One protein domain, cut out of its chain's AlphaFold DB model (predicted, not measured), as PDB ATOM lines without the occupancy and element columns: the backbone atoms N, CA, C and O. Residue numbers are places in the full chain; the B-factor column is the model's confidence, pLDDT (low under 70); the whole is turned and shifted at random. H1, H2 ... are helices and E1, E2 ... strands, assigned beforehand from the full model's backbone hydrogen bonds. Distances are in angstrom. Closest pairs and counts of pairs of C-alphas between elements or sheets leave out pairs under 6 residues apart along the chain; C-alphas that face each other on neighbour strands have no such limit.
ATOM      1  N   PRO A 233      -1.503 -43.249  24.084       90.62
ATOM      2  CA  PRO A 233      -0.115 -43.608  23.829       90.62
ATOM      3  C   PRO A 233      -0.038 -44.977  23.140       90.62
ATOM      4  O   PRO A 233      -0.636 -45.947  23.603       90.62
ATOM      5  N   VAL A 234       0.725 -45.055  22.053       89.44
ATOM      6  CA  VAL A 234       1.041 -46.284  21.318       89.44
ATOM      7  C   VAL A 234       2.555 -46.455  21.321       89.44
ATOM      8  O   VAL A 234       3.282 -45.546  20.920       89.44
ATOM      9  N   GLN A 235       3.036 -47.602  21.801       89.88
ATOM     10  CA  GLN A 235       4.465 -47.915  21.787       89.88
ATOM     11  C   GLN A 235       4.883 -48.440  20.416       89.88
ATOM     12  O   GLN A 235       4.248 -49.342  19.875       89.88
ATOM     13  N   THR A 236       5.965 -47.887  19.874       87.31
ATOM     14  CA  THR A 236       6.572 -48.305  18.605       87.31
ATOM     15  C   THR A 236       8.058 -48.601  18.810       87.31
ATOM     16  O   THR A 236       8.628 -48.248  19.842       87.31
ATOM     17  N   ARG A 237       8.723 -49.170  17.795       87.06
ATOM     18  CA  ARG A 237      10.188 -49.345  17.812       87.06
ATOM     19  C   ARG A 237      10.975 -48.026  17.880       87.06
ATOM     20  O   ARG A 237      12.152 -48.050  18.212       87.06
ATOM     21  N   TYR A 238      10.334 -46.898  17.573       85.31
ATOM     22  CA  TYR A 238      10.940 -45.562  17.541       85.31
ATOM     23  C   TYR A 238      10.576 -44.698  18.759       85.31
ATOM     24  O   TYR A 238      11.001 -43.550  18.853       85.31
ATOM     25  N   GLY A 239       9.784 -45.237  19.692       87.56
ATOM     26  CA  GLY A 239       9.293 -44.529  20.871       87.56
ATOM     27  C   GLY A 239       7.768 -44.453  20.940       87.56
ATOM     28  O   GLY A 239       7.046 -45.095  20.171       87.56
ATOM     29  N   THR A 240       7.268 -43.682  21.905       93.56
ATOM     30  CA  THR A 240       5.830 -43.516  22.147       93.56
ATOM     31  C   THR A 240       5.232 -42.447  21.233       93.56
ATOM     32  O   THR A 240       5.695 -41.307  21.235       93.56
ATOM     33  N   ILE A 241       4.156 -42.788  20.520       93.88
ATOM     34  CA  ILE A 241       3.348 -41.849  19.728       93.88
ATOM     35  C   ILE A 241       1.975 -41.695  20.389       93.88
ATOM     36  O   ILE A 241       1.302 -42.674  20.704       93.88
ATOM     37  N   TYR A 242       1.537 -40.459  20.600       91.06
ATOM     38  CA  TYR A 242       0.247 -40.098  21.177       91.06
ATOM     39  C   TYR A 242      -0.777 -39.856  20.064       91.06
ATOM     40  O   TYR A 242      -0.726 -38.860  19.336       91.06
ATOM     41  N   THR A 243      -1.742 -40.765  19.959       92.25
ATOM     42  CA  THR A 243      -2.669 -40.879  18.823       92.25
ATOM     43  C   THR A 243      -4.115 -40.587  19.228       92.25
ATOM     44  O   THR A 243      -4.470 -40.677  20.398       92.25
ATOM     45  N   HIS A 244      -4.986 -40.260  18.279       88.19
ATOM     46  CA  HIS A 244      -6.411 -40.025  18.545       88.19
ATOM     47  C   HIS A 244      -7.211 -41.325  18.728       88.19
ATOM     48  O   HIS A 244      -8.181 -41.352  19.482       88.19
ATOM     49  N   TYR A 245      -6.792 -42.406  18.061       88.19
ATOM     50  CA  TYR A 245      -7.572 -43.646  17.952       88.19
ATOM     51  C   TYR A 245      -6.789 -44.911  18.337       88.19
ATOM     52  O   TYR A 245      -7.260 -46.020  18.099       88.19
ATOM     53  N   GLY A 246      -5.618 -44.772  18.970       89.50
ATOM     54  CA  GLY A 246      -4.801 -45.911  19.407       89.50
ATOM     55  C   GLY A 246      -4.044 -46.588  18.264       89.50
ATOM     56  O   GLY A 246      -3.744 -47.774  18.354       89.50
ATOM     57  N   ARG A 247      -3.765 -45.851  17.180       92.56
ATOM     58  CA  ARG A 247      -3.093 -46.333  15.966       92.56
ATOM     59  C   ARG A 247      -2.164 -45.271  15.405       92.56
ATOM     60  O   ARG A 247      -2.526 -44.096  15.382       92.56
ATOM     61  N   THR A 248      -0.995 -45.699  14.938       94.44
ATOM     62  CA  THR A 248       0.016 -44.823  14.325       94.44
ATOM     63  C   THR A 248      -0.141 -44.708  12.812       94.44
ATOM     64  O   THR A 248       0.427 -43.792  12.226       94.44
ATOM     65  N   TYR A 249      -0.908 -45.606  12.184       96.25
ATOM     66  CA  TYR A 249      -1.110 -45.656  10.732       96.25
ATOM     67  C   TYR A 249       0.218 -45.690   9.951       96.25
ATOM     68  O   TYR A 249       0.447 -44.887   9.045       96.25
ATOM     69  N   GLY A 250       1.141 -46.544  10.408       93.12
ATOM     70  CA  GLY A 250       2.481 -46.722   9.839       93.12
ATOM     71  C   GLY A 250       3.511 -45.643  10.205       93.12
ATOM     72  O   GLY A 250       4.695 -45.827   9.945       93.12
ATOM     73  N   THR A 251       3.109 -44.525  10.823       95.06
ATOM     74  CA  THR A 251       4.044 -43.419  11.116       95.06
ATOM     75  C   THR A 251       5.099 -43.786  12.164       95.06
ATOM     76  O   THR A 251       4.842 -44.549  13.102       95.06
ATOM     77  N   LYS A 252       6.302 -43.224  12.003       92.62
ATOM     78  CA  LYS A 252       7.507 -43.545  12.781       92.62
ATOM     79  C   LYS A 252       7.773 -42.536  13.897       92.62
ATOM     80  O   LYS A 252       8.510 -42.837  14.830       92.62
ATOM     81  N   SER A 253       7.170 -41.349  13.834       92.75
ATOM     82  CA  SER A 253       7.348 -40.297  14.840       92.75
ATOM     83  C   SER A 253       6.058 -39.529  15.133       92.75
ATOM     84  O   SER A 253       5.121 -39.506  14.334       92.75
ATOM     85  N   GLN A 254       6.022 -38.841  16.279       93.44
ATOM     86  CA  GLN A 254       4.911 -37.953  16.645       93.44
ATOM     87  C   GLN A 254       4.675 -36.860  15.592       93.44
ATOM     88  O   GLN A 254       3.529 -36.542  15.285       93.44
ATOM     89  N   ALA A 255       5.749 -36.314  15.012       91.44
ATOM     90  CA  ALA A 255       5.670 -35.259  14.006       91.44
ATOM     91  C   ALA A 255       5.046 -35.753  12.692       91.44
ATOM     92  O   ALA A 255       4.208 -35.063  12.110       91.44
ATOM     93  N   GLU A 256       5.416 -36.958  12.246       95.94
ATOM     94  CA  GLU A 256       4.800 -37.593  11.078       95.94
ATOM     95  C   GLU A 256       3.308 -37.839  11.309       95.94
ATOM     96  O   GLU A 256       2.484 -37.456  10.475       95.94
ATOM     97  N   TYR A 257       2.966 -38.408  12.472       96.56
ATOM     98  CA  TYR A 257       1.584 -38.651  12.874       96.56
ATOM     99  C   TYR A 257       0.759 -37.364  12.859       96.56
ATOM    100  O   TYR A 257      -0.264 -37.297  12.184       96.56
ATOM    101  N   ASP A 258       1.206 -36.329  13.573       93.25
ATOM    102  CA  ASP A 258       0.458 -35.080  13.713       93.25
ATOM    103  C   ASP A 258       0.222 -34.390  12.372       93.25
ATOM    104  O   ASP A 258      -0.881 -33.899  12.115       93.25
ATOM    105  N   LYS A 259       1.233 -34.390  11.497       91.94
ATOM    106  CA  LYS A 259       1.130 -33.772  10.176       91.94
ATOM    107  C   LYS A 259       0.160 -34.534   9.276       91.94
ATOM    108  O   LYS A 259      -0.782 -33.937   8.759       91.94
ATOM    109  N   ALA A 260       0.365 -35.838   9.100       96.94
ATOM    110  CA  ALA A 260      -0.441 -36.638   8.181       96.94
ATOM    111  C   ALA A 260      -1.878 -36.829   8.692       96.94
ATOM    112  O   ALA A 260      -2.841 -36.611   7.956       96.94
ATOM    113  N   PHE A 261      -2.046 -37.144   9.979       97.75
ATOM    114  CA  PHE A 261      -3.367 -37.293  10.586       97.75
ATOM    115  C   PHE A 261      -4.147 -35.972  10.587       97.75
ATOM    116  O   PHE A 261      -5.361 -35.969  10.384       97.75
ATOM    117  N   GLY A 262      -3.457 -34.839  10.763       92.88
ATOM    118  CA  GLY A 262      -4.048 -33.506  10.653       92.88
ATOM    119  C   GLY A 262      -4.679 -33.240   9.281       92.88
ATOM    120  O   GLY A 262      -5.796 -32.724   9.225       92.88
ATOM    121  N   ILE A 263      -4.015 -33.652   8.193       96.50
ATOM    122  CA  ILE A 263      -4.534 -33.540   6.817       96.50
ATOM    123  C   ILE A 263      -5.825 -34.358   6.663       96.50
ATOM    124  O   ILE A 263      -6.847 -33.821   6.232       96.50
ATOM    125  N   ILE A 264      -5.814 -35.627   7.089       98.38
ATOM    126  CA  ILE A 264      -6.987 -36.521   7.026       98.38
ATOM    127  C   ILE A 264      -8.141 -35.975   7.857       98.38
ATOM    128  O   ILE A 264      -9.258 -35.840   7.357       98.38
ATOM    129  N   LYS A 265      -7.884 -35.595   9.111       96.88
ATOM    130  CA  LYS A 265      -8.909 -35.041  10.000       96.88
ATOM    131  C   LYS A 265      -9.548 -33.791   9.398       96.88
ATOM    132  O   LYS A 265     -10.773 -33.698   9.370       96.88
ATOM    133  N   ALA A 266      -8.753 -32.863   8.867       93.12
ATOM    134  CA  ALA A 266      -9.274 -31.659   8.225       93.12
ATOM    135  C   ALA A 266     -10.144 -31.990   7.001       93.12
ATOM    136  O   ALA A 266     -11.246 -31.448   6.864       93.12
ATOM    137  N   ARG A 267      -9.691 -32.911   6.140       96.69
ATOM    138  CA  ARG A 267     -10.419 -33.307   4.929       96.69
ATOM    139  C   ARG A 267     -11.729 -34.029   5.237       96.69
ATOM    140  O   ARG A 267     -12.746 -33.701   4.629       96.69
ATOM    141  N   VAL A 268     -11.730 -34.956   6.197       96.81
ATOM    142  CA  VAL A 268     -12.936 -35.686   6.619       96.81
ATOM    143  C   VAL A 268     -13.949 -34.745   7.270       96.81
ATOM    144  O   VAL A 268     -15.134 -34.811   6.956       96.81
ATOM    145  N   GLU A 269     -13.515 -33.829   8.138       93.25
ATOM    146  CA  GLU A 269     -14.428 -32.863   8.763       93.25
ATOM    147  C   GLU A 269     -15.008 -31.867   7.747       93.25
ATOM    148  O   GLU A 269     -16.180 -31.498   7.852       93.25
ATOM    149  N   LYS A 270     -14.234 -31.475   6.726       92.12
ATOM    150  CA  LYS A 270     -14.748 -30.707   5.582       92.12
ATOM    151  C   LYS A 270     -15.799 -31.514   4.804       92.12
ATOM    152  O   LYS A 270     -16.923 -31.044   4.654       92.12
ATOM    153  N   ALA A 271     -15.482 -32.753   4.428       92.69
ATOM    154  CA  ALA A 271     -16.390 -33.648   3.705       92.69
ATOM    155  C   ALA A 271     -17.706 -33.905   4.468       92.69
ATOM    156  O   ALA A 271     -18.783 -33.914   3.873       92.69
ATOM    157  N   LYS A 272     -17.654 -34.051   5.802       90.94
ATOM    158  CA  LYS A 272     -18.852 -34.159   6.657       90.94
ATOM    159  C   LYS A 272     -19.740 -32.915   6.563       90.94
ATOM    160  O   LYS A 272     -20.955 -33.058   6.444       90.94
ATOM    161  N   LYS A 273     -19.152 -31.714   6.630       91.94
ATOM    162  CA  LYS A 273     -19.890 -30.437   6.559       91.94
ATOM    163  C   LYS A 273     -20.537 -30.218   5.196       91.94
ATOM    164  O   LYS A 273     -21.649 -29.712   5.135       91.94
ATOM    165  N   GLU A 274     -19.854 -30.629   4.135       90.69
ATOM    166  CA  GLU A 274     -20.331 -30.520   2.751       90.69
ATOM    167  C   GLU A 274     -21.351 -31.611   2.387       90.69
ATOM    168  O   GLU A 274     -21.925 -31.583   1.306       90.69
ATOM    169  N   GLY A 275     -21.610 -32.572   3.283       89.12
ATOM    170  CA  GLY A 275     -22.535 -33.676   3.025       89.12
ATOM    171  C   GLY A 275     -21.991 -34.731   2.059       89.12
ATOM    172  O   GLY A 275     -22.740 -35.623   1.670       89.12
ATOM    173  N   TRP A 276     -20.696 -34.679   1.736       91.38
ATOM    174  CA  TRP A 276     -20.043 -35.485   0.702       91.38
ATOM    175  C   TRP A 276     -20.238 -36.995   0.885       91.38
ATOM    176  O   TRP A 276     -20.490 -37.714  -0.067       91.38
ATOM    177  N   PHE A 277     -20.249 -37.492   2.125       89.38
ATOM    178  CA  PHE A 277     -20.475 -38.920   2.396       89.38
ATOM    179  C   PHE A 277     -21.868 -39.437   2.001       89.38
ATOM    180  O   PHE A 277     -22.087 -40.645   1.999       89.38
ATOM    181  N   LYS A 278     -22.813 -38.548   1.687       86.75
ATOM    182  CA  LYS A 278     -24.145 -38.887   1.167       86.75
ATOM    183  C   LYS A 278     -24.311 -38.487  -0.298       86.75
ATOM    184  O   LYS A 278     -25.405 -38.657  -0.832       86.75
ATOM    185  N   ASP A 279     -23.275 -37.909  -0.897       86.31
ATOM    186  CA  ASP A 279     -23.322 -37.432  -2.266       86.31
ATOM    187  C   ASP A 279     -23.394 -38.609  -3.237       86.31
ATOM    188  O   ASP A 279     -22.804 -39.669  -3.015       86.31
ATOM    189  N   ILE A 280     -24.156 -38.410  -4.308       88.38
ATOM    190  CA  ILE A 280     -24.370 -39.383  -5.374       88.38
ATOM    191  C   ILE A 280     -23.483 -38.945  -6.541       88.38
ATOM    192  O   ILE A 280     -23.958 -38.422  -7.549       88.38
ATOM    193  N   GLY A 281     -22.172 -39.110  -6.353       83.38
ATOM    194  CA  GLY A 281     -21.156 -38.556  -7.251       83.38
ATOM    195  C   GLY A 281     -20.888 -39.391  -8.505       83.38
ATOM    196  O   GLY A 281     -20.369 -38.871  -9.489       83.38
ATOM    197  N   THR A 282     -21.252 -40.677  -8.500       89.38
ATOM    198  CA  THR A 282     -20.950 -41.609  -9.597       89.38
ATOM    199  C   THR A 282     -22.208 -42.213 -10.214       89.38
ATOM    200  O   THR A 282     -23.256 -42.332  -9.570       89.38
ATOM    201  N   THR A 283     -22.101 -42.660 -11.472       90.81
ATOM    202  CA  THR A 283     -23.170 -43.413 -12.151       90.81
ATOM    203  C   THR A 283     -23.602 -44.621 -11.327       90.81
ATOM    204  O   THR A 283     -24.796 -44.844 -11.163       90.81
ATOM    205  N   TYR A 284     -22.650 -45.357 -10.747       92.19
ATOM    206  CA  TYR A 284     -22.947 -46.524  -9.922       92.19
ATOM    207  C   TYR A 284     -23.738 -46.155  -8.656       92.19
ATOM    208  O   TYR A 284     -24.781 -46.753  -8.396       92.19
ATOM    209  N   MET A 285     -23.342 -45.109  -7.915       94.31
ATOM    210  CA  MET A 285     -24.111 -44.630  -6.752       94.31
ATOM    211  C   MET A 285     -25.514 -44.148  -7.136       94.31
ATOM    212  O   MET A 285     -26.481 -44.387  -6.406       94.31
ATOM    213  N   LYS A 286     -25.653 -43.500  -8.298       94.62
ATOM    214  CA  LYS A 286     -26.960 -43.095  -8.827       94.62
ATOM    215  C   LYS A 286     -27.824 -44.310  -9.140       94.62
ATOM    216  O   LYS A 286     -28.997 -44.335  -8.768       94.62
ATOM    217  N   SER A 287     -27.252 -45.338  -9.757       94.88
ATOM    218  CA  SER A 287     -27.939 -46.603 -10.008       94.88
ATOM    219  C   SER A 287     -28.330 -47.316  -8.709       94.88
ATOM    220  O   SER A 287     -29.446 -47.822  -8.632       94.88
ATOM    221  N   LEU A 288     -27.492 -47.288  -7.662       91.88
ATOM    222  CA  LEU A 288     -27.836 -47.820  -6.335       91.88
ATOM    223  C   LEU A 288     -29.081 -47.136  -5.765       91.88
ATOM    224  O   LEU A 288     -30.006 -47.804  -5.294       91.88
ATOM    225  N   TRP A 289     -29.118 -45.804  -5.835       91.06
ATOM    226  CA  TRP A 289     -30.262 -45.016  -5.393       91.06
ATOM    227  C   TRP A 289     -31.529 -45.380  -6.169       91.06
ATOM    228  O   TRP A 289     -32.527 -45.787  -5.572       91.06
ATOM    229  N   LEU A 290     -31.479 -45.308  -7.498       89.12
ATOM    230  CA  LEU A 290     -32.623 -45.597  -8.360       89.12
ATOM    231  C   LEU A 290     -33.150 -47.027  -8.160       89.12
ATOM    232  O   LEU A 290     -34.360 -47.227  -8.032       89.12
ATOM    233  N   TYR A 291     -32.261 -48.019  -8.071       91.75
ATOM    234  CA  TYR A 291     -32.648 -49.422  -7.938       91.75
ATOM    235  C   TYR A 291     -33.324 -49.719  -6.592       91.75
ATOM    236  O   TYR A 291     -34.402 -50.322  -6.560       91.75
ATOM    237  N   TYR A 292     -32.711 -49.290  -5.481       83.62
ATOM    238  CA  TYR A 292     -33.130 -49.684  -4.129       83.62
ATOM    239  C   TYR A 292     -34.063 -48.681  -3.432       83.62
ATOM    240  O   TYR A 292     -34.829 -49.090  -2.557       83.62
ATOM    241  N   LYS A 293     -34.031 -47.384  -3.778       83.56
ATOM    242  CA  LYS A 293     -34.976 -46.383  -3.234       83.56
ATOM    243  C   LYS A 293     -36.196 -46.186  -4.113       83.56
ATOM    244  O   LYS A 293     -37.297 -46.076  -3.582       83.56
ATOM    245  N   GLU A 294     -35.998 -46.129  -5.425       85.56
ATOM    246  CA  GLU A 294     -37.060 -45.770  -6.373       85.56
ATOM    247  C   GLU A 294     -37.636 -46.976  -7.123       85.56
ATOM    248  O   GLU A 294     -38.630 -46.839  -7.833       85.56
ATOM    249  N   GLY A 295     -37.046 -48.163  -6.950       85.31
ATOM    250  CA  GLY A 295     -37.524 -49.399  -7.571       85.31
ATOM    251  C   GLY A 295     -37.317 -49.448  -9.084       85.31
ATOM    252  O   GLY A 295     -37.967 -50.251  -9.750       85.31
ATOM    253  N   LYS A 296     -36.432 -48.607  -9.627       90.38
ATOM    254  CA  LYS A 296     -36.161 -48.537 -11.064       90.38
ATOM    255  C   LYS A 296     -35.359 -49.734 -11.556       90.38
ATOM    256  O   LYS A 296     -34.577 -50.328 -10.808       90.38
ATOM    257  N   ARG A 297     -35.540 -50.089 -12.822       92.94
ATOM    258  CA  ARG A 297     -34.847 -51.182 -13.516       92.94
ATOM    259  C   ARG A 297     -34.258 -50.679 -14.826       92.94
ATOM    260  O   ARG A 297     -34.683 -49.652 -15.343       92.94
ATOM    261  N   ALA A 298     -33.286 -51.405 -15.377       90.94
ATOM    262  CA  ALA A 298     -32.659 -51.030 -16.646       90.94
ATOM    263  C   ALA A 298     -33.695 -50.849 -17.774       90.94
ATOM    264  O   ALA A 298     -33.595 -49.912 -18.561       90.94
ATOM    265  N   SER A 299     -34.752 -51.669 -17.785       91.56
ATOM    266  CA  SER A 299     -35.875 -51.558 -18.726       91.56
ATOM    267  C   SER A 299     -36.618 -50.217 -18.686       91.56
ATOM    268  O   SER A 299     -37.265 -49.869 -19.667       91.56
ATOM    269  N   ASP A 300     -36.523 -49.454 -17.592       91.19
ATOM    270  CA  ASP A 300     -37.152 -48.130 -17.464       91.19
ATOM    271  C   ASP A 300     -36.379 -47.032 -18.218       91.19
ATOM    272  O   ASP A 300     -36.872 -45.914 -18.361       91.19
ATOM    273  N   TYR A 301     -35.172 -47.341 -18.704       94.56
ATOM    274  CA  TYR A 301     -34.264 -46.407 -19.370       94.56
ATOM    275  C   TYR A 301     -33.853 -46.902 -20.770       94.56
ATOM    276  O   TYR A 301     -32.661 -46.989 -21.063       94.56
ATOM    277  N   PRO A 302     -34.796 -47.217 -21.684       92.50
ATOM    278  CA  PRO A 302     -34.501 -47.875 -22.964       92.50
ATOM    279  C   PRO A 302     -33.540 -47.092 -23.879       92.50
ATOM    280  O   PRO A 302     -32.859 -47.699 -24.699       92.50
ATOM    281  N   ASN A 303     -33.439 -45.770 -23.699       96.56
ATOM    282  CA  ASN A 303     -32.608 -44.875 -24.512       96.56
ATOM    283  C   ASN A 303     -31.375 -44.316 -23.768       96.56
ATOM    284  O   ASN A 303     -30.716 -43.419 -24.287       96.56
ATOM    285  N   ASP A 304     -31.068 -44.805 -22.562       95.50
ATOM    286  CA  ASP A 304     -29.890 -44.396 -21.783       95.50
ATOM    287  C   ASP A 304     -29.010 -45.627 -21.480       95.50
ATOM    288  O   ASP A 304     -29.207 -46.305 -20.464       95.50
ATOM    289  N   PRO A 305     -28.050 -45.958 -22.365       93.62
ATOM    290  CA  PRO A 305     -27.233 -47.161 -22.222       93.62
ATOM    291  C   PRO A 305     -26.326 -47.124 -20.984       93.62
ATOM    292  O   PRO A 305     -26.035 -48.173 -20.411       93.62
ATOM    293  N   ILE A 306     -25.911 -45.934 -20.533       93.75
ATOM    294  CA  ILE A 306     -25.079 -45.775 -19.333       93.75
ATOM    295  C   ILE A 306     -25.901 -46.120 -18.090       93.75
ATOM    296  O   ILE A 306     -25.429 -46.852 -17.215       93.75
ATOM    297  N   MET A 307     -27.145 -45.641 -18.017       94.19
ATOM    298  CA  MET A 307     -28.028 -45.953 -16.898       94.19
ATOM    299  C   MET A 307     -28.477 -47.416 -16.898       94.19
ATOM    300  O   MET A 307     -28.530 -48.030 -15.832       94.19
ATOM    301  N   GLN A 308     -28.748 -48.001 -18.072       94.88
ATOM    302  CA  GLN A 308     -29.019 -49.438 -18.187       94.88
ATOM    303  C   GLN A 308     -27.863 -50.267 -17.644       94.88
ATOM    304  O   GLN A 308     -28.082 -51.155 -16.822       94.88
ATOM    305  N   TRP A 309     -26.639 -49.957 -18.077       95.12
ATOM    306  CA  TRP A 309     -25.442 -50.622 -17.583       95.12
ATOM    307  C   TRP A 309     -25.329 -50.489 -16.062       95.12
ATOM    308  O   TRP A 309     -25.243 -51.503 -15.380       95.12
ATOM    309  N   GLY A 310     -25.427 -49.272 -15.517       93.19
ATOM    310  CA  GLY A 310     -25.311 -49.050 -14.074       93.19
ATOM    311  C   GLY A 310     -26.376 -49.795 -13.260       93.19
ATOM    312  O   GLY A 310     -26.059 -50.408 -12.242       93.19
ATOM    313  N   LEU A 311     -27.631 -49.813 -13.721       93.12
ATOM    314  CA  LEU A 311     -28.715 -50.556 -13.068       93.12
ATOM    315  C   LEU A 311     -28.528 -52.075 -13.170       93.12
ATOM    316  O   LEU A 311     -28.822 -52.772 -12.203       93.12
ATOM    317  N   ASN A 312     -28.014 -52.587 -14.292       92.94
ATOM    318  CA  ASN A 312     -27.688 -54.008 -14.450       92.94
ATOM    319  C   ASN A 312     -26.498 -54.426 -13.575       92.94
ATOM    320  O   ASN A 312     -26.516 -55.514 -13.007       92.94
ATOM    321  N   VAL A 313     -25.488 -53.562 -13.423       94.38
ATOM    322  CA  VAL A 313     -24.371 -53.792 -12.494       94.38
ATOM    323  C   VAL A 313     -24.898 -53.893 -11.066       94.38
ATOM    324  O   VAL A 313     -24.607 -54.868 -10.384       94.38
ATOM    325  N   VAL A 314     -25.736 -52.946 -10.636       92.94
ATOM    326  CA  VAL A 314     -26.352 -52.971  -9.300       92.94
ATOM    327  C   VAL A 314     -27.238 -54.203  -9.088       92.94
ATOM    328  O   VAL A 314     -27.253 -54.765  -7.994       92.94
ATOM    329  N   ASP A 315     -27.964 -54.644 -10.117       90.94
ATOM    330  CA  ASP A 315     -28.781 -55.860 -10.061       90.94
ATOM    331  C   ASP A 315     -27.933 -57.142  -9.950       90.94
ATOM    332  O   ASP A 315     -28.341 -58.118  -9.314       90.94
ATOM    333  N   GLY A 316     -26.743 -57.148 -10.553       92.19
ATOM    334  CA  GLY A 316     -25.782 -58.248 -10.481       92.19
ATOM    335  C   GLY A 316     -24.909 -58.249  -9.222       92.19
ATOM    336  O   GLY A 316     -24.296 -59.272  -8.914       92.19
ATOM    337  N   ASP A 317     -24.857 -57.139  -8.486       94.00
ATOM    338  CA  ASP A 317     -23.974 -56.952  -7.336       94.00
ATOM    339  C   ASP A 317     -24.481 -57.710  -6.099       94.00
ATOM    340  O   ASP A 317     -25.379 -57.274  -5.365       94.00
ATOM    341  N   GLN A 318     -23.910 -58.895  -5.877       93.19
ATOM    342  CA  GLN A 318     -24.322 -59.787  -4.796       93.19
ATOM    343  C   GLN A 318     -23.981 -59.241  -3.409       93.19
ATOM    344  O   GLN A 318     -24.751 -59.467  -2.471       93.19
ATOM    345  N   ASP A 319     -22.879 -58.504  -3.279       92.94
ATOM    346  CA  ASP A 319     -22.414 -57.979  -2.000       92.94
ATOM    347  C   ASP A 319     -23.306 -56.830  -1.545       92.94
ATOM    348  O   ASP A 319     -23.850 -56.861  -0.437       92.94
ATOM    349  N   VAL A 320     -23.581 -55.869  -2.430       93.38
ATOM    350  CA  VAL A 320     -24.546 -54.802  -2.144       93.38
ATOM    351  C   VAL A 320     -25.926 -55.376  -1.857       93.38
ATOM    352  O   VAL A 320     -26.563 -54.976  -0.874       93.38
ATOM    353  N   ARG A 321     -26.392 -56.336  -2.669       89.75
ATOM    354  CA  ARG A 321     -27.677 -57.001  -2.435       89.75
ATOM    355  C   ARG A 321     -27.709 -57.650  -1.057       89.75
ATOM    356  O   ARG A 321     -28.674 -57.473  -0.316       89.75
ATOM    357  N   TYR A 322     -26.658 -58.363  -0.666       87.94
ATOM    358  CA  TYR A 322     -26.563 -58.968   0.658       87.94
ATOM    359  C   TYR A 322     -26.562 -57.912   1.771       87.94
ATOM    360  O   TYR A 322     -27.303 -58.043   2.753       87.94
ATOM    361  N   LEU A 323     -25.793 -56.835   1.627       83.94
ATOM    362  CA  LEU A 323     -25.727 -55.762   2.616       83.94
ATOM    363  C   LEU A 323     -27.084 -55.064   2.802       83.94
ATOM    364  O   LEU A 323     -27.526 -54.854   3.936       83.94
ATOM    365  N   ILE A 324     -27.790 -54.750   1.718       84.88
ATOM    366  CA  ILE A 324     -29.089 -54.071   1.785       84.88
ATOM    367  C   ILE A 324     -30.195 -55.046   2.195       84.88
ATOM    368  O   ILE A 324     -30.890 -54.813   3.183       84.88
ATOM    369  N   GLU A 325     -30.358 -56.160   1.487       83.75
ATOM    370  CA  GLU A 325     -31.512 -57.048   1.665       83.75
ATOM    371  C   GLU A 325     -31.361 -58.004   2.851       83.75
ATOM    372  O   GLU A 325     -32.355 -58.344   3.494       83.75
ATOM    373  N   LYS A 326     -30.137 -58.458   3.162       77.44
ATOM    374  CA  LYS A 326     -29.894 -59.412   4.263       77.44
ATOM    375  C   LYS A 326     -29.394 -58.733   5.529       77.44
ATOM    376  O   LYS A 326     -29.825 -59.110   6.620       77.44
ATOM    377  N   LYS A 327     -28.509 -57.737   5.417       81.12
ATOM    378  CA  LYS A 327     -28.004 -56.972   6.576       81.12
ATOM    379  C   LYS A 327     -28.798 -55.701   6.855       81.12
ATOM    380  O   LYS A 327     -28.600 -55.079   7.904       81.12
ATOM    381  N   GLY A 328     -29.736 -55.345   5.979       77.69
ATOM    382  CA  GLY A 328     -30.695 -54.263   6.176       77.69
ATOM    383  C   GLY A 328     -30.113 -52.862   6.001       77.69
ATOM    384  O   GLY A 328     -30.682 -51.922   6.570       77.69
ATOM    385  N   LEU A 329     -28.926 -52.710   5.399       81.06
ATOM    386  CA  LEU A 329     -28.289 -51.397   5.244       81.06
ATOM    387  C   LEU A 329     -29.194 -50.489   4.409       81.06
ATOM    388  O   LEU A 329     -29.781 -50.920   3.419       81.06
ATOM    389  N   ALA A 330     -29.319 -49.226   4.812       85.44
ATOM    390  CA  ALA A 330     -29.913 -48.226   3.942       85.44
ATOM    391  C   ALA A 330     -28.945 -47.912   2.790       85.44
ATOM    392  O   ALA A 330     -27.730 -47.972   2.967       85.44
ATOM    393  N   VAL A 331     -29.478 -47.519   1.633       85.88
ATOM    394  CA  VAL A 331     -28.664 -47.147   0.461       85.88
ATOM    395  C   VAL A 331     -27.681 -46.025   0.797       85.88
ATOM    396  O   VAL A 331     -26.535 -46.057   0.374       85.88
ATOM    397  N   GLU A 332     -28.089 -45.077   1.639       89.00
ATOM    398  CA  GLU A 332     -27.230 -44.001   2.136       89.00
ATOM    399  C   GLU A 332     -26.041 -44.523   2.953       89.00
ATOM    400  O   GLU A 332     -24.961 -43.944   2.913       89.00
ATOM    401  N   GLU A 333     -26.227 -45.613   3.707       87.06
ATOM    402  CA  GLU A 333     -25.137 -46.246   4.455       87.06
ATOM    403  C   GLU A 333     -24.165 -46.948   3.504       87.06
ATOM    404  O   GLU A 333     -22.963 -46.879   3.727       87.06
ATOM    405  N   VAL A 334     -24.666 -47.575   2.436       92.44
ATOM    406  CA  VAL A 334     -23.837 -48.190   1.384       92.44
ATOM    407  C   VAL A 334     -23.016 -47.125   0.654       92.44
ATOM    408  O   VAL A 334     -21.798 -47.246   0.572       92.44
ATOM    409  N   ILE A 335     -23.657 -46.037   0.219       93.00
ATOM    410  CA  ILE A 335     -22.991 -44.891  -0.421       93.00
ATOM    411  C   ILE A 335     -21.916 -44.300   0.498       93.00
ATOM    412  O   ILE A 335     -20.809 -44.034   0.043       93.00
ATOM    413  N   GLN A 336     -22.191 -44.161   1.798       94.88
ATOM    414  CA  GLN A 336     -21.192 -43.684   2.755       94.88
ATOM    415  C   GLN A 336     -19.952 -44.584   2.806       94.88
ATOM    416  O   GLN A 336     -18.843 -44.061   2.902       94.88
ATOM    417  N   LEU A 337     -20.111 -45.908   2.746       95.50
ATOM    418  CA  LEU A 337     -18.972 -46.828   2.768       95.50
ATOM    419  C   LEU A 337     -18.124 -46.718   1.495       95.50
ATOM    420  O   LEU A 337     -16.898 -46.679   1.603       95.50
ATOM    421  N   ILE A 338     -18.767 -46.602   0.327       95.81
ATOM    422  CA  ILE A 338     -18.083 -46.370  -0.957       95.81
ATOM    423  C   ILE A 338     -17.318 -45.051  -0.897       95.81
ATOM    424  O   ILE A 338     -16.110 -45.034  -1.097       95.81
ATOM    425  N   ASN A 339     -17.998 -43.969  -0.513       96.25
ATOM    426  CA  ASN A 339     -17.401 -42.644  -0.379       96.25
ATOM    427  C   ASN A 339     -16.208 -42.659   0.592       96.25
ATOM    428  O   ASN A 339     -15.176 -42.063   0.320       96.25
ATOM    429  N   MET A 340     -16.268 -43.374   1.717       97.06
ATOM    430  CA  MET A 340     -15.102 -43.463   2.605       97.06
ATOM    431  C   MET A 340     -13.872 -44.101   1.935       97.06
ATOM    432  O   MET A 340     -12.766 -43.625   2.185       97.06
ATOM    433  N   LYS A 341     -14.063 -45.136   1.104       95.88
ATOM    434  CA  LYS A 341     -12.989 -45.770   0.320       95.88
ATOM    435  C   LYS A 341     -12.523 -44.848  -0.813       95.88
ATOM    436  O   LYS A 341     -11.333 -44.634  -0.976       95.88
ATOM    437  N   GLU A 342     -13.435 -44.219  -1.551       95.19
ATOM    438  CA  GLU A 342     -13.073 -43.261  -2.608       95.19
ATOM    439  C   GLU A 342     -12.292 -42.057  -2.066       95.19
ATOM    440  O   GLU A 342     -11.349 -41.591  -2.705       95.19
ATOM    441  N   LEU A 343     -12.625 -41.581  -0.861       96.25
ATOM    442  CA  LEU A 343     -11.926 -40.457  -0.248       96.25
ATOM    443  C   LEU A 343     -10.451 -40.761   0.008       96.25
ATOM    444  O   LEU A 343      -9.650 -39.838  -0.106       96.25
ATOM    445  N   SER A 344     -10.073 -42.006   0.333       96.62
ATOM    446  CA  SER A 344      -8.652 -42.326   0.501       96.62
ATOM    447  C   SER A 344      -7.908 -42.101  -0.808       96.62
ATOM    448  O   SER A 344      -6.977 -41.308  -0.822       96.62
ATOM    449  N   PHE A 345      -8.391 -42.663  -1.918       94.06
ATOM    450  CA  PHE A 345      -7.778 -42.466  -3.235       94.06
ATOM    451  C   PHE A 345      -7.756 -40.994  -3.660       94.06
ATOM    452  O   PHE A 345      -6.731 -40.495  -4.118       94.06
ATOM    453  N   ILE A 346      -8.866 -40.272  -3.470       94.44
ATOM    454  CA  ILE A 346      -8.953 -38.844  -3.804       94.44
ATOM    455  C   ILE A 346      -7.901 -38.044  -3.037       94.44
ATOM    456  O   ILE A 346      -7.255 -37.184  -3.623       94.44
ATOM    457  N   MET A 347      -7.698 -38.326  -1.750       95.75
ATOM    458  CA  MET A 347      -6.698 -37.620  -0.950       95.75
ATOM    459  C   MET A 347      -5.268 -37.849  -1.445       95.75
ATOM    460  O   MET A 347      -4.467 -36.914  -1.446       95.75
ATOM    461  N   GLU A 348      -4.942 -39.064  -1.882       92.62
ATOM    462  CA  GLU A 348      -3.619 -39.391  -2.427       92.62
ATOM    463  C   GLU A 348      -3.404 -38.728  -3.797       92.62
ATOM    464  O   GLU A 348      -2.341 -38.158  -4.058       92.62
ATOM    465  N   ILE A 349      -4.449 -38.690  -4.633       92.00
ATOM    466  CA  ILE A 349      -4.459 -37.951  -5.903       92.00
ATOM    467  C   ILE A 349      -4.292 -36.443  -5.657       92.00
ATOM    468  O   ILE A 349      -3.450 -35.809  -6.293       92.00
ATOM    469  N   GLU A 350      -5.047 -35.863  -4.717       92.06
ATOM    470  CA  GLU A 350      -4.968 -34.446  -4.322       92.06
ATOM    471  C   GLU A 350      -3.563 -34.090  -3.787       92.06
ATOM    472  O   GLU A 350      -3.067 -32.988  -4.035       92.06
ATOM    473  N   ALA A 351      -2.890 -35.018  -3.095       90.69
ATOM    474  CA  ALA A 351      -1.506 -34.851  -2.644       90.69
ATOM    475  C   ALA A 351      -0.477 -34.930  -3.793       90.69
ATOM    476  O   ALA A 351       0.657 -34.451  -3.653       90.69
ATOM    477  N   GLY A 352      -0.869 -35.501  -4.936       89.00
ATOM    478  CA  GLY A 352       0.007 -35.809  -6.063       89.00
ATOM    479  C   GLY A 352       0.914 -37.007  -5.788       89.00
ATOM    480  O   GLY A 352       2.058 -37.008  -6.248       89.00
ATOM    481  N   ALA A 353       0.434 -37.975  -5.000       90.62
ATOM    482  CA  ALA A 353       1.187 -39.169  -4.657       90.62
ATOM    483  C   ALA A 353       1.392 -40.080  -5.873       90.62
ATOM    484  O   ALA A 353       0.529 -40.176  -6.748       90.62
ATOM    485  N   LYS A 354       2.549 -40.744  -5.942       87.75
ATOM    486  CA  LYS A 354       2.899 -41.681  -7.018       87.75
ATOM    487  C   LYS A 354       3.452 -42.973  -6.443       87.75
ATOM    488  O   LYS A 354       4.121 -42.934  -5.415       87.75
ATOM    489  N   ASP A 355       3.203 -44.077  -7.131       84.31
ATOM    490  CA  ASP A 355       3.760 -45.372  -6.759       84.31
ATOM    491  C   ASP A 355       5.263 -45.407  -7.088       84.31
ATOM    492  O   ASP A 355       5.628 -45.240  -8.260       84.31
ATOM    493  N   PRO A 356       6.154 -45.555  -6.088       78.81
ATOM    494  CA  PRO A 356       7.586 -45.668  -6.334       78.81
ATOM    495  C   PRO A 356       7.994 -47.047  -6.877       78.81
ATOM    496  O   PRO A 356       9.146 -47.207  -7.276       78.81
ATOM    497  N   LEU A 357       7.083 -48.030  -6.900       77.62
ATOM    498  CA  LEU A 357       7.306 -49.428  -7.292       77.62
ATOM    499  C   LEU A 357       8.360 -50.147  -6.437       77.62
ATOM    500  O   LEU A 357       9.011 -51.087  -6.892       77.62
ATOM    501  N   THR A 358       8.532 -49.698  -5.193       75.12
ATOM    502  CA  THR A 358       9.485 -50.279  -4.236       75.12
ATOM    503  C   THR A 358       8.814 -51.124  -3.156       75.12
ATOM    504  O   THR A 358       9.493 -51.927  -2.524       75.12
ATOM    505  N   GLY A 359       7.504 -50.953  -2.930       69.75
ATOM    506  CA  GLY A 359       6.779 -51.578  -1.812       69.75
ATOM    507  C   GLY A 359       7.188 -51.058  -0.426       69.75
ATOM    508  O   GLY A 359       6.853 -51.669   0.581       69.75
ATOM    509  N   GLU A 360       7.955 -49.965  -0.373       76.06
ATOM    510  CA  GLU A 360       8.470 -49.365   0.864       76.06
ATOM    511  C   GLU A 360       7.568 -48.307   1.534       76.06
ATOM    512  O   GLU A 360       7.747 -48.082   2.736       76.06
ATOM    513  N   PRO A 361       6.647 -47.605   0.837       84.50
ATOM    514  CA  PRO A 361       5.690 -46.732   1.511       84.50
ATOM    515  C   PRO A 361       4.787 -47.551   2.438       84.50
ATOM    516  O   PRO A 361       4.193 -48.533   2.027       84.50
ATOM    517  N   GLU A 362       4.660 -47.167   3.707       88.19
ATOM    518  CA  GLU A 362       3.883 -47.967   4.675       88.19
ATOM    519  C   GLU A 362       2.922 -47.121   5.514       88.19
ATOM    520  O   GLU A 362       2.091 -47.655   6.255       88.19
ATOM    521  N   SER A 363       3.025 -45.793   5.437       94.69
ATOM    522  CA  SER A 363       2.325 -44.880   6.334       94.69
ATOM    523  C   SER A 363       1.474 -43.831   5.627       94.69
ATOM    524  O   SER A 363       1.717 -43.429   4.490       94.69
ATOM    525  N   ILE A 364       0.513 -43.270   6.368       97.50
ATOM    526  CA  ILE A 364      -0.232 -42.081   5.914       97.50
ATOM    527  C   ILE A 364       0.677 -40.874   5.641       97.50
ATOM    528  O   ILE A 364       0.287 -39.964   4.912       97.50
ATOM    529  N   TYR A 365       1.870 -40.832   6.243       96.75
ATOM    530  CA  TYR A 365       2.840 -39.766   6.018       96.75
ATOM    531  C   TYR A 365       3.546 -39.927   4.672       96.75
ATOM    532  O   TYR A 365       3.693 -38.940   3.949       96.75
ATOM    533  N   ASP A 366       3.916 -41.155   4.307       94.38
ATOM    534  CA  ASP A 366       4.541 -41.440   3.013       94.38
ATOM    535  C   ASP A 366       3.614 -40.995   1.877       94.38
ATOM    536  O   ASP A 366       4.007 -40.215   1.010       94.38
ATOM    537  N   SER A 367       2.333 -41.347   1.975       94.81
ATOM    538  CA  SER A 367       1.342 -40.990   0.962       94.81
ATOM    539  C   SER A 367       0.992 -39.501   0.934       94.81
ATOM    540  O   SER A 367       1.141 -38.845  -0.099       94.81
ATOM    541  N   LEU A 368       0.601 -38.909   2.066       95.94
ATOM    542  CA  LEU A 368       0.041 -37.551   2.064       95.94
ATOM    543  C   LEU A 368       1.091 -36.440   2.184       95.94
ATOM    544  O   LEU A 368       0.779 -35.271   1.945       95.94
ATOM    545  N   VAL A 369       2.323 -36.770   2.587       93.38
ATOM    546  CA  VAL A 369       3.400 -35.789   2.786       93.38
ATOM    547  C   VAL A 369       4.588 -36.054   1.871       93.38
ATOM    548  O   VAL A 369       5.055 -35.106   1.236       93.38
ATOM    549  N   LEU A 370       5.072 -37.298   1.784       89.69
ATOM    550  CA  LEU A 370       6.169 -37.652   0.870       89.69
ATOM    551  C   LEU A 370       5.694 -37.924  -0.560       89.69
ATOM    552  O   LEU A 370       6.525 -37.978  -1.465       89.69
ATOM    553  N   LYS A 371       4.372 -37.999  -0.774       92.25
ATOM    554  CA  LYS A 371       3.741 -38.207  -2.081       92.25
ATOM    555  C   LYS A 371       4.124 -39.550  -2.700       92.25
ATOM    556  O   LYS A 371       4.331 -39.650  -3.908       92.25
ATOM    557  N   GLN A 372       4.211 -40.574  -1.863       88.75
ATOM    558  CA  GLN A 372       4.490 -41.944  -2.259       88.75
ATOM    559  C   GLN A 372       3.336 -42.824  -1.802       88.75
ATOM    560  O   GLN A 372       3.142 -42.973  -0.598       88.75
ATOM    561  N   TYR A 373       2.556 -43.356  -2.743       87.81
ATOM    562  CA  TYR A 373       1.448 -44.247  -2.400       87.81
ATOM    563  C   TYR A 373       1.760 -45.684  -2.801       87.81
ATOM    564  O   TYR A 373       2.453 -45.918  -3.785       87.81
ATOM    565  N   ASP A 374       1.214 -46.627  -2.053       87.44
ATOM    566  CA  ASP A 374       1.102 -48.035  -2.404       87.44
ATOM    567  C   ASP A 374      -0.160 -48.617  -1.725       87.44
ATOM    568  O   ASP A 374      -0.959 -47.885  -1.130       87.44
ATOM    569  N   CYS A 375      -0.357 -49.938  -1.770       90.19
ATOM    570  CA  CYS A 375      -1.519 -50.551  -1.121       90.19
ATOM    571  C   CYS A 375      -1.511 -50.376   0.414       90.19
ATOM    572  O   CYS A 375      -2.573 -50.196   1.018       90.19
ATOM    573  N   ASN A 376      -0.338 -50.398   1.060       90.50
ATOM    574  CA  ASN A 376      -0.213 -50.228   2.509       90.50
ATOM    575  C   ASN A 376      -0.584 -48.809   2.936       90.50
ATOM    576  O   ASN A 376      -1.316 -48.626   3.918       90.50
ATOM    577  N   THR A 377      -0.108 -47.795   2.215       93.44
ATOM    578  CA  THR A 377      -0.435 -46.405   2.525       93.44
ATOM    579  C   THR A 377      -1.912 -46.132   2.305       93.44
ATOM    580  O   THR A 377      -2.546 -45.580   3.207       93.44
ATOM    581  N   THR A 378      -2.491 -46.572   1.180       95.06
ATOM    582  CA  THR A 378      -3.914 -46.359   0.890       95.06
ATOM    583  C   THR A 378      -4.783 -47.027   1.952       95.06
ATOM    584  O   THR A 378      -5.715 -46.404   2.471       95.06
ATOM    585  N   ALA A 379      -4.453 -48.264   2.349       96.75
ATOM    586  CA  ALA A 379      -5.145 -48.948   3.434       96.75
ATOM    587  C   ALA A 379      -5.047 -48.144   4.745       96.75
ATOM    588  O   ALA A 379      -6.051 -47.904   5.409       96.75
ATOM    589  N   ASN A 380      -3.873 -47.626   5.101       97.88
ATOM    590  CA  ASN A 380      -3.734 -46.796   6.297       97.88
ATOM    591  C   ASN A 380      -4.523 -45.471   6.217       97.88
ATOM    592  O   ASN A 380      -5.110 -45.060   7.225       97.88
ATOM    593  N   VAL A 381      -4.599 -44.823   5.047       98.31
ATOM    594  CA  VAL A 381      -5.432 -43.624   4.836       98.31
ATOM    595  C   VAL A 381      -6.910 -43.973   5.016       98.31
ATOM    596  O   VAL A 381      -7.614 -43.296   5.773       98.31
ATOM    597  N   TYR A 382      -7.382 -45.058   4.394       98.38
ATOM    598  CA  TYR A 382      -8.766 -45.510   4.534       98.38
ATOM    599  C   TYR A 382      -9.092 -45.886   5.989       98.38
ATOM    600  O   TYR A 382     -10.126 -45.470   6.519       98.38
ATOM    601  N   LEU A 383      -8.189 -46.571   6.696       98.12
ATOM    602  CA  LEU A 383      -8.363 -46.907   8.109       98.12
ATOM    603  C   LEU A 383      -8.469 -45.658   8.998       98.12
ATOM    604  O   LEU A 383      -9.311 -45.611   9.896       98.12
ATOM    605  N   ALA A 384      -7.655 -44.631   8.742       98.00
ATOM    606  CA  ALA A 384      -7.728 -43.365   9.468       98.00
ATOM    607  C   ALA A 384      -9.063 -42.640   9.218       98.00
ATOM    608  O   ALA A 384      -9.688 -42.157  10.167       98.00
ATOM    609  N   ILE A 385      -9.546 -42.622   7.969       98.25
ATOM    610  CA  ILE A 385     -10.884 -42.110   7.624       98.25
ATOM    611  C   ILE A 385     -11.956 -42.904   8.380       98.25
ATOM    612  O   ILE A 385     -12.832 -42.311   9.011       98.25
ATOM    613  N   ALA A 386     -11.866 -44.235   8.376       95.62
ATOM    614  CA  ALA A 386     -12.794 -45.116   9.073       95.62
ATOM    615  C   ALA A 386     -12.834 -44.859  10.581       95.62
ATOM    616  O   ALA A 386     -13.924 -44.809  11.144       95.62
ATOM    617  N   ASP A 387     -11.692 -44.610  11.222       94.62
ATOM    618  CA  ASP A 387     -11.627 -44.273  12.644       94.62
ATOM    619  C   ASP A 387     -12.230 -42.891  12.954       94.62
ATOM    620  O   ASP A 387     -12.957 -42.751  13.940       94.62
ATOM    621  N   ILE A 388     -12.034 -41.884  12.091       93.88
ATOM    622  CA  ILE A 388     -12.668 -40.552  12.230       93.88
ATOM    623  C   ILE A 388     -14.188 -40.618  11.994       93.88
ATOM    624  O   ILE A 388     -14.967 -39.859  12.586       93.88
ATOM    625  N   MET A 389     -14.619 -41.527  11.123       90.50
ATOM    626  CA  MET A 389     -16.022 -41.892  10.913       90.50
ATOM    627  C   MET A 389     -16.521 -42.897  11.970       90.50
ATOM    628  O   MET A 389     -17.717 -43.173  12.036       90.50
ATOM    629  N   GLY A 390     -15.602 -43.383  12.821       87.12
ATOM    630  CA  GLY A 390     -15.724 -44.278  13.984       87.12
ATOM    631  C   GLY A 390     -16.378 -45.609  13.718       87.12
ATOM    632  O   GLY A 390     -17.073 -46.166  14.569       87.12
ATOM    633  N   TYR A 391     -16.049 -46.137  12.557       89.06
ATOM    634  CA  TYR A 391     -16.060 -47.560  12.336       89.06
ATOM    635  C   TYR A 391     -14.899 -48.200  13.095       89.06
ATOM    636  O   TYR A 391     -13.863 -47.581  13.354       89.06
ATOM    637  N   ASP A 392     -15.092 -49.457  13.478       89.00
ATOM    638  CA  ASP A 392     -13.952 -50.320  13.748       89.00
ATOM    639  C   ASP A 392     -13.464 -50.873  12.414       89.00
ATOM    640  O   ASP A 392     -14.277 -51.177  11.540       89.00
ATOM    641  N   GLY A 393     -12.157 -50.978  12.248       92.81
ATOM    642  CA  GLY A 393     -11.552 -51.391  10.988       92.81
ATOM    643  C   GLY A 393     -10.321 -52.237  11.224       92.81
ATOM    644  O   GLY A 393      -9.782 -52.220  12.322       92.81
ATOM    645  N   LEU A 394      -9.867 -52.968  10.224       94.94
ATOM    646  CA  LEU A 394      -8.625 -53.731  10.252       94.94
ATOM    647  C   LEU A 394      -7.961 -53.658   8.880       94.94
ATOM    648  O   LEU A 394      -8.636 -53.349   7.901       94.94
ATOM    649  N   ILE A 395      -6.668 -53.964   8.817       95.94
ATOM    650  CA  ILE A 395      -5.953 -54.126   7.549       95.94
ATOM    651  C   ILE A 395      -5.510 -55.576   7.437       95.94
ATOM    652  O   ILE A 395      -4.843 -56.086   8.344       95.94
ATOM    653  N   ILE A 396      -5.879 -56.213   6.328       93.81
ATOM    654  CA  ILE A 396      -5.320 -57.498   5.905       93.81
ATOM    655  C   ILE A 396      -4.375 -57.221   4.750       93.81
ATOM    656  O   ILE A 396      -4.722 -56.478   3.835       93.81
ATOM    657  N   ALA A 397      -3.195 -57.819   4.816       92.06
ATOM    658  CA  ALA A 397      -2.167 -57.685   3.806       92.06
ATOM    659  C   ALA A 397      -1.647 -59.054   3.361       92.06
ATOM    660  O   ALA A 397      -1.812 -60.064   4.051       92.06
ATOM    661  N   SER A 398      -1.021 -59.061   2.198       88.25
ATOM    662  CA  SER A 398      -0.177 -60.110   1.641       88.25
ATOM    663  C   SER A 398       1.114 -59.462   1.137       88.25
ATOM    664  O   SER A 398       1.328 -58.264   1.324       88.25
ATOM    665  N   ASP A 399       1.968 -60.230   0.468       83.75
ATOM    666  CA  ASP A 399       3.191 -59.692  -0.138       83.75
ATOM    667  C   ASP A 399       2.915 -58.744  -1.322       83.75
ATOM    668  O   ASP A 399       3.820 -58.053  -1.779       83.75
ATOM    669  N   THR A 400       1.684 -58.720  -1.848       83.50
ATOM    670  CA  THR A 400       1.339 -57.967  -3.065       83.50
ATOM    671  C   THR A 400       0.154 -57.023  -2.912       83.50
ATOM    672  O   THR A 400      -0.137 -56.276  -3.844       83.50
ATOM    673  N   HIS A 401      -0.561 -57.056  -1.785       89.44
ATOM    674  CA  HIS A 401      -1.754 -56.235  -1.584       89.44
ATOM    675  C   HIS A 401      -2.009 -55.954  -0.109       89.44
ATOM    676  O   HIS A 401      -1.722 -56.787   0.747       89.44
ATOM    677  N   ALA A 402      -2.635 -54.820   0.182       91.50
ATOM    678  CA  ALA A 402      -3.173 -54.506   1.496       91.50
ATOM    679  C   ALA A 402      -4.525 -53.814   1.349       91.50
ATOM    680  O   ALA A 402      -4.708 -52.940   0.508       91.50
ATOM    681  N   GLU A 403      -5.481 -54.220   2.179       94.44
ATOM    682  CA  GLU A 403      -6.860 -53.760   2.082       94.44
ATOM    683  C   GLU A 403      -7.433 -53.483   3.468       94.44
ATOM    684  O   GLU A 403      -7.228 -54.245   4.421       94.44
ATOM    685  N   THR A 404      -8.176 -52.382   3.574       97.00
ATOM    686  CA  THR A 404      -8.878 -52.039   4.809       97.00
ATOM    687  C   THR A 404     -10.287 -52.584   4.784       97.00
ATOM    688  O   THR A 404     -11.066 -52.297   3.881       97.00
ATOM    689  N   TYR A 405     -10.645 -53.281   5.855       95.94
ATOM    690  CA  TYR A 405     -12.002 -53.737   6.094       95.94
ATOM    691  C   TYR A 405     -12.600 -53.010   7.289       95.94
ATOM    692  O   TYR A 405     -11.996 -52.955   8.358       95.94
ATOM    693  N   VAL A 406     -13.817 -52.496   7.139       95.50
ATOM    694  CA  VAL A 406     -14.592 -51.851   8.200       95.50
ATOM    695  C   VAL A 406     -15.727 -52.751   8.677       95.50
ATOM    696  O   VAL A 406     -16.379 -53.439   7.891       95.50
ATOM    697  N   LYS A 407     -15.984 -52.758   9.986       90.06
ATOM    698  CA  LYS A 407     -17.013 -53.599  10.599       90.06
ATOM    699  C   LYS A 407     -18.383 -52.940  10.499       90.06
ATOM    700  O   LYS A 407     -18.641 -51.920  11.140       90.06
ATOM    701  N   VAL A 408     -19.307 -53.569   9.779       81.38
ATOM    702  CA  VAL A 408     -20.679 -53.085   9.598       81.38
ATOM    703  C   VAL A 408     -21.669 -54.218   9.834       81.38
ATOM    704  O   VAL A 408     -21.722 -55.206   9.115       81.38
ATOM    705  N   ARG A 409     -22.483 -54.087  10.889       76.88
ATOM    706  CA  ARG A 409     -23.564 -55.040  11.242       76.88
ATOM    707  C   ARG A 409     -23.139 -56.515  11.335       76.88
ATOM    708  O   ARG A 409     -23.963 -57.414  11.169       76.88
ATOM    709  N   GLY A 410     -21.888 -56.741  11.727       81.88
ATOM    710  CA  GLY A 410     -21.305 -58.071  11.896       81.88
ATOM    711  C   GLY A 410     -20.526 -58.565  10.681       81.88
ATOM    712  O   GLY A 410     -19.888 -59.599  10.801       81.88
ATOM    713  N   GLU A 411     -20.542 -57.821   9.577       85.81
ATOM    714  CA  GLU A 411     -19.711 -58.074   8.403       85.81
ATOM    715  C   GLU A 411     -18.474 -57.185   8.416       85.81
ATOM    716  O   GLU A 411     -18.477 -56.113   9.028       85.81
ATOM    717  N   TRP A 412     -17.436 -57.631   7.723       92.00
ATOM    718  CA  TRP A 412     -16.249 -56.848   7.407       92.00
ATOM    719  C   TRP A 412     -16.302 -56.515   5.921       92.00
ATOM    720  O   TRP A 412     -16.467 -57.423   5.112       92.00
ATOM    721  N   VAL A 413     -16.219 -55.232   5.571       94.25
ATOM    722  CA  VAL A 413     -16.373 -54.769   4.183       94.25
ATOM    723  C   VAL A 413     -15.274 -53.786   3.798       94.25
ATOM    724  O   VAL A 413     -14.894 -52.968   4.631       94.25
ATOM    725  N   SER A 414     -14.786 -53.829   2.559       94.69
ATOM    726  CA  SER A 414     -13.965 -52.757   1.978       94.69
ATOM    727  C   SER A 414     -14.806 -51.988   0.962       94.69
ATOM    728  O   SER A 414     -15.158 -52.506  -0.096       94.69
ATOM    729  N   GLY A 415     -15.211 -50.762   1.304       92.38
ATOM    730  CA  GLY A 415     -16.305 -50.101   0.594       92.38
ATOM    731  C   GLY A 415     -17.586 -50.930   0.728       92.38
ATOM    732  O   GLY A 415     -18.218 -50.935   1.783       92.38
ATOM    733  N   VAL A 416     -17.954 -51.662  -0.321       92.12
ATOM    734  CA  VAL A 416     -19.108 -52.581  -0.316       92.12
ATOM    735  C   VAL A 416     -18.722 -54.048  -0.443       92.12
ATOM    736  O   VAL A 416     -19.572 -54.903  -0.218       92.12
ATOM    737  N   GLU A 417     -17.457 -54.334  -0.740       92.75
ATOM    738  CA  GLU A 417     -16.955 -55.685  -0.980       92.75
ATOM    739  C   GLU A 417     -16.869 -56.436   0.345       92.75
ATOM    740  O   GLU A 417     -16.190 -55.994   1.279       92.75
ATOM    741  N   ILE A 418     -17.571 -57.560   0.451       91.38
ATOM    742  CA  ILE A 418     -17.626 -58.341   1.684       91.38
ATOM    743  C   ILE A 418     -16.365 -59.187   1.798       91.38
ATOM    744  O   ILE A 418     -15.940 -59.869   0.867       91.38
ATOM    745  N   MET A 419     -15.781 -59.196   2.991       87.56
ATOM    746  CA  MET A 419     -14.699 -60.107   3.322       87.56
ATOM    747  C   MET A 419     -15.166 -61.560   3.170       87.56
ATOM    748  O   MET A 419     -16.033 -62.034   3.905       87.56
ATOM    749  N   THR A 420     -14.593 -62.264   2.198       82.50
ATOM    750  CA  THR A 420     -15.037 -63.611   1.823       82.50
ATOM    751  C   THR A 420     -14.497 -64.686   2.766       82.50
ATOM    752  O   THR A 420     -13.482 -64.503   3.439       82.50
ATOM    753  N   SER A 421     -15.138 -65.862   2.762       74.88
ATOM    754  CA  SER A 421     -14.630 -67.047   3.470       74.88
ATOM    755  C   SER A 421     -13.218 -67.435   3.024       74.88
ATOM    756  O   SER A 421     -12.408 -67.847   3.845       74.88
ATOM    757  N   ASN A 422     -12.900 -67.220   1.744       81.12
ATOM    758  CA  ASN A 422     -11.574 -67.474   1.189       81.12
ATOM    759  C   ASN A 422     -10.482 -66.647   1.885       81.12
ATOM    760  O   ASN A 422      -9.367 -67.128   2.047       81.12
ATOM    761  N   LEU A 423     -10.783 -65.426   2.345       80.06
ATOM    762  CA  LEU A 423      -9.786 -64.628   3.056       80.06
ATOM    763  C   LEU A 423      -9.428 -65.237   4.419       80.06
ATOM    764  O   LEU A 423      -8.270 -65.172   4.823       80.06
ATOM    765  N   PHE A 424     -10.377 -65.889   5.097       79.94
ATOM    766  CA  PHE A 424     -10.073 -66.640   6.317       79.94
ATOM    767  C   PHE A 424      -9.173 -67.844   6.022       79.94
ATOM    768  O   PHE A 424      -8.169 -68.015   6.709       79.94
ATOM    769  N   ASP A 425      -9.446 -68.599   4.954       84.12
ATOM    770  CA  ASP A 425      -8.579 -69.708   4.532       84.12
ATOM    771  C   ASP A 425      -7.155 -69.223   4.203       84.12
ATOM    772  O   ASP A 425      -6.170 -69.901   4.496       84.12
ATOM    773  N   LEU A 426      -7.023 -68.043   3.590       86.25
ATOM    774  CA  LEU A 426      -5.731 -67.432   3.266       86.25
ATOM    775  C   LEU A 426      -4.970 -66.964   4.519       86.25
ATOM    776  O   LEU A 426      -3.748 -67.129   4.589       86.25
ATOM    777  N   LEU A 427      -5.678 -66.443   5.526       86.00
ATOM    778  CA  LEU A 427      -5.109 -66.131   6.842       86.00
ATOM    779  C   LEU A 427      -4.637 -67.406   7.563       86.00
ATOM    780  O   LEU A 427      -3.542 -67.424   8.124       86.00
ATOM    781  N   GLU A 428      -5.414 -68.492   7.512       87.25
ATOM    782  CA  GLU A 428      -5.036 -69.790   8.092       87.25
ATOM    783  C   GLU A 428      -3.808 -70.397   7.400       87.25
ATOM    784  O   GLU A 428      -2.903 -70.914   8.061       87.25
ATOM    785  N   LYS A 429      -3.735 -70.272   6.069       89.56
ATOM    786  CA  LYS A 429      -2.585 -70.695   5.254       89.56
ATOM    787  C   LYS A 429      -1.376 -69.762   5.366       89.56
ATOM    788  O   LYS A 429      -0.336 -70.078   4.794       89.56
ATOM    789  N   LYS A 430      -1.490 -68.647   6.098       87.88
ATOM    790  CA  LYS A 430      -0.442 -67.628   6.291       87.88
ATOM    791  C   LYS A 430       0.068 -66.987   4.995       87.88
ATOM    792  O   LYS A 430       1.178 -66.469   4.972       87.88
ATOM    793  N   THR A 431      -0.726 -67.013   3.926       89.94
ATOM    794  CA  THR A 431      -0.430 -66.241   2.706       89.94
ATOM    795  C   THR A 431      -0.916 -64.801   2.826       89.94
ATOM    796  O   THR A 431      -0.504 -63.940   2.058       89.94
ATOM    797  N   HIS A 432      -1.815 -64.552   3.778       92.06
ATOM    798  CA  HIS A 432      -2.235 -63.230   4.209       92.06
ATOM    799  C   HIS A 432      -2.025 -63.112   5.717       92.06
ATOM    800  O   HIS A 432      -1.987 -64.111   6.442       92.06
ATOM    801  N   TYR A 433      -1.923 -61.883   6.204       90.25
ATOM    802  CA  TYR A 433      -1.756 -61.579   7.614       90.25
ATOM    803  C   TYR A 433      -2.512 -60.305   7.994       90.25
ATOM    804  O   TYR A 433      -2.842 -59.461   7.163       90.25
ATOM    805  N   ILE A 434      -2.809 -60.169   9.283       91.62
ATOM    806  CA  ILE A 434      -3.412 -58.953   9.829       91.62
ATOM    807  C   ILE A 434      -2.290 -57.942  10.050       91.62
ATOM    808  O   ILE A 434      -1.544 -58.052  11.023       91.62
ATOM    809  N   LEU A 435      -2.178 -56.962   9.155       91.12
ATOM    810  CA  LEU A 435      -1.213 -55.869   9.278       91.12
ATOM    811  C   LEU A 435      -1.609 -54.918  10.413       91.12
ATOM    812  O   LEU A 435      -0.777 -54.518  11.222       91.12
ATOM    813  N   THR A 436      -2.899 -54.577  10.504       91.69
ATOM    814  CA  THR A 436      -3.434 -53.761  11.604       91.69
ATOM    815  C   THR A 436      -4.683 -54.412  12.190       91.69
ATOM    816  O   THR A 436      -5.686 -54.541  11.486       91.69
ATOM    817  N   PRO A 437      -4.679 -54.801  13.479       88.75
ATOM    818  CA  PRO A 437      -5.831 -55.435  14.101       88.75
ATOM    819  C   PRO A 437      -6.954 -54.427  14.399       88.75
ATOM    820  O   PRO A 437      -6.702 -53.225  14.567       88.75
TER     821      PRO A 437
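What this domain is: This is residues 233 to 437 of the 443 residues of the protein "Predicted secreted protein" of Anoxybacillus flavithermus (strain DSM 21510 / WK1) (UniProt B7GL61). In the body of this domain H7 packs over one face of a small, strongly twisted sheet of four strands, and H1, H5 and H6 pack round H7. From this body the long helix H5 reaches to a group of three helices, H2, H3 and H4, at one end of the longest axis; the small hairpin E1 and E2 lies at the other end, by the beginning of H1. The printed part has 205 residues, with eight named helices and six named strands, in the order E1, E2, H1 to H7, E3, E4, E5, H8, E6. The larger sheet runs E5, E4, E3, E6, antiparallel throughout, and the class is mixed, helices and strands. The whole is compact, with a radius of gyration of the C-alphas of 18.2 A and spans of 60 by 41 by 31 A.

How they stand to each other: Begin at E1, residues 233 to 236, and E2, residues 239 to 243, an antiparallel hairpin in which N 234 and O 241 are 2.8 A apart, within hydrogen-bond range. Next comes H1, residues 254 to 273; its closest C-alpha to E2 is that of Gln 254, 5.2 A from that of Ile 241. With residues 256 to 263 alone H1 touches H6, residues 364 to 368, closest at the C-alphas of Ala 260 and Tyr 365, 5.0 A. With residues 261 to 268 alone it touches H7, residues 375 to 388, at a steep tilt of 60 degrees, the same way; the closest C-alphas are those of Val 268 and Ile 385, 6.8 A. H2, residues 283 to 293, touches H3, residues 305 to 316, closest at the C-alphas of Ser 287 and Leu 311, 5.1 A. H4, residues 318 to 326, forms a helical hairpin with H5, residues 331 to 351, at a steep tilt of 41 degrees, the closest C-alphas being those of Ile 324 and Val 331, 7.1 A. H5 is the hub, touching H2, H4, H6 and H7; it touches H7 with residues 340 to 348 alone, closest at the C-alphas of Ser 344 and Tyr 382, 5.1 A. Look next at E3, residues 393 to 397, E4, residues 402 to 408, and E5, residues 411 to 414: a meander, each strand the antiparallel neighbour of the one before. N 394 and O 405 are 2.8 A apart between E3 and E4, and N 406 and O 413 are 2.8 A apart between E4 and E5. H5 and H7 are on the same face of this sheet, giving two layers, helices on one face of a sheet. H7 runs along the strands over E4 and E3 at a height of 8.4 A. H8, residues 421 to 428, only grazes the sheet with residues 423 to 427. Last, E6, residues 433 to 436, is an edge strand beside E3, with N 397 and O 433 2.9 A apart. Every O i to N i+4 pair is within hydrogen-bond range in H1, H2, H3, H4, H6, H7 and H8, and 15 of 17 are in H5.

Where its parts are: Find C-alpha 233 at (-0.115, -43.608, 23.829), where E1 begins. From C-alpha 254 at (4.911, -37.953, 16.645) H1 runs 27.8 A. H5 runs 30.0 A, with a kink of 30 degrees near residue 342, H7 runs 20.1 A and E4 runs 19.3 A. E6 ends at C-alpha 436, (-3.434, -53.761, 11.604).

The domain as a whole: The two C-alphas farthest apart, those of Gly 239 and Pro 302, are 62.1 A apart. The printed part has no cut. The long links are H2 to H3, with 11 residues, and H5 to H6, residues 352 to 363. The mean pLDDT of the printed part is 90.7, and one residue, 359, is under 70.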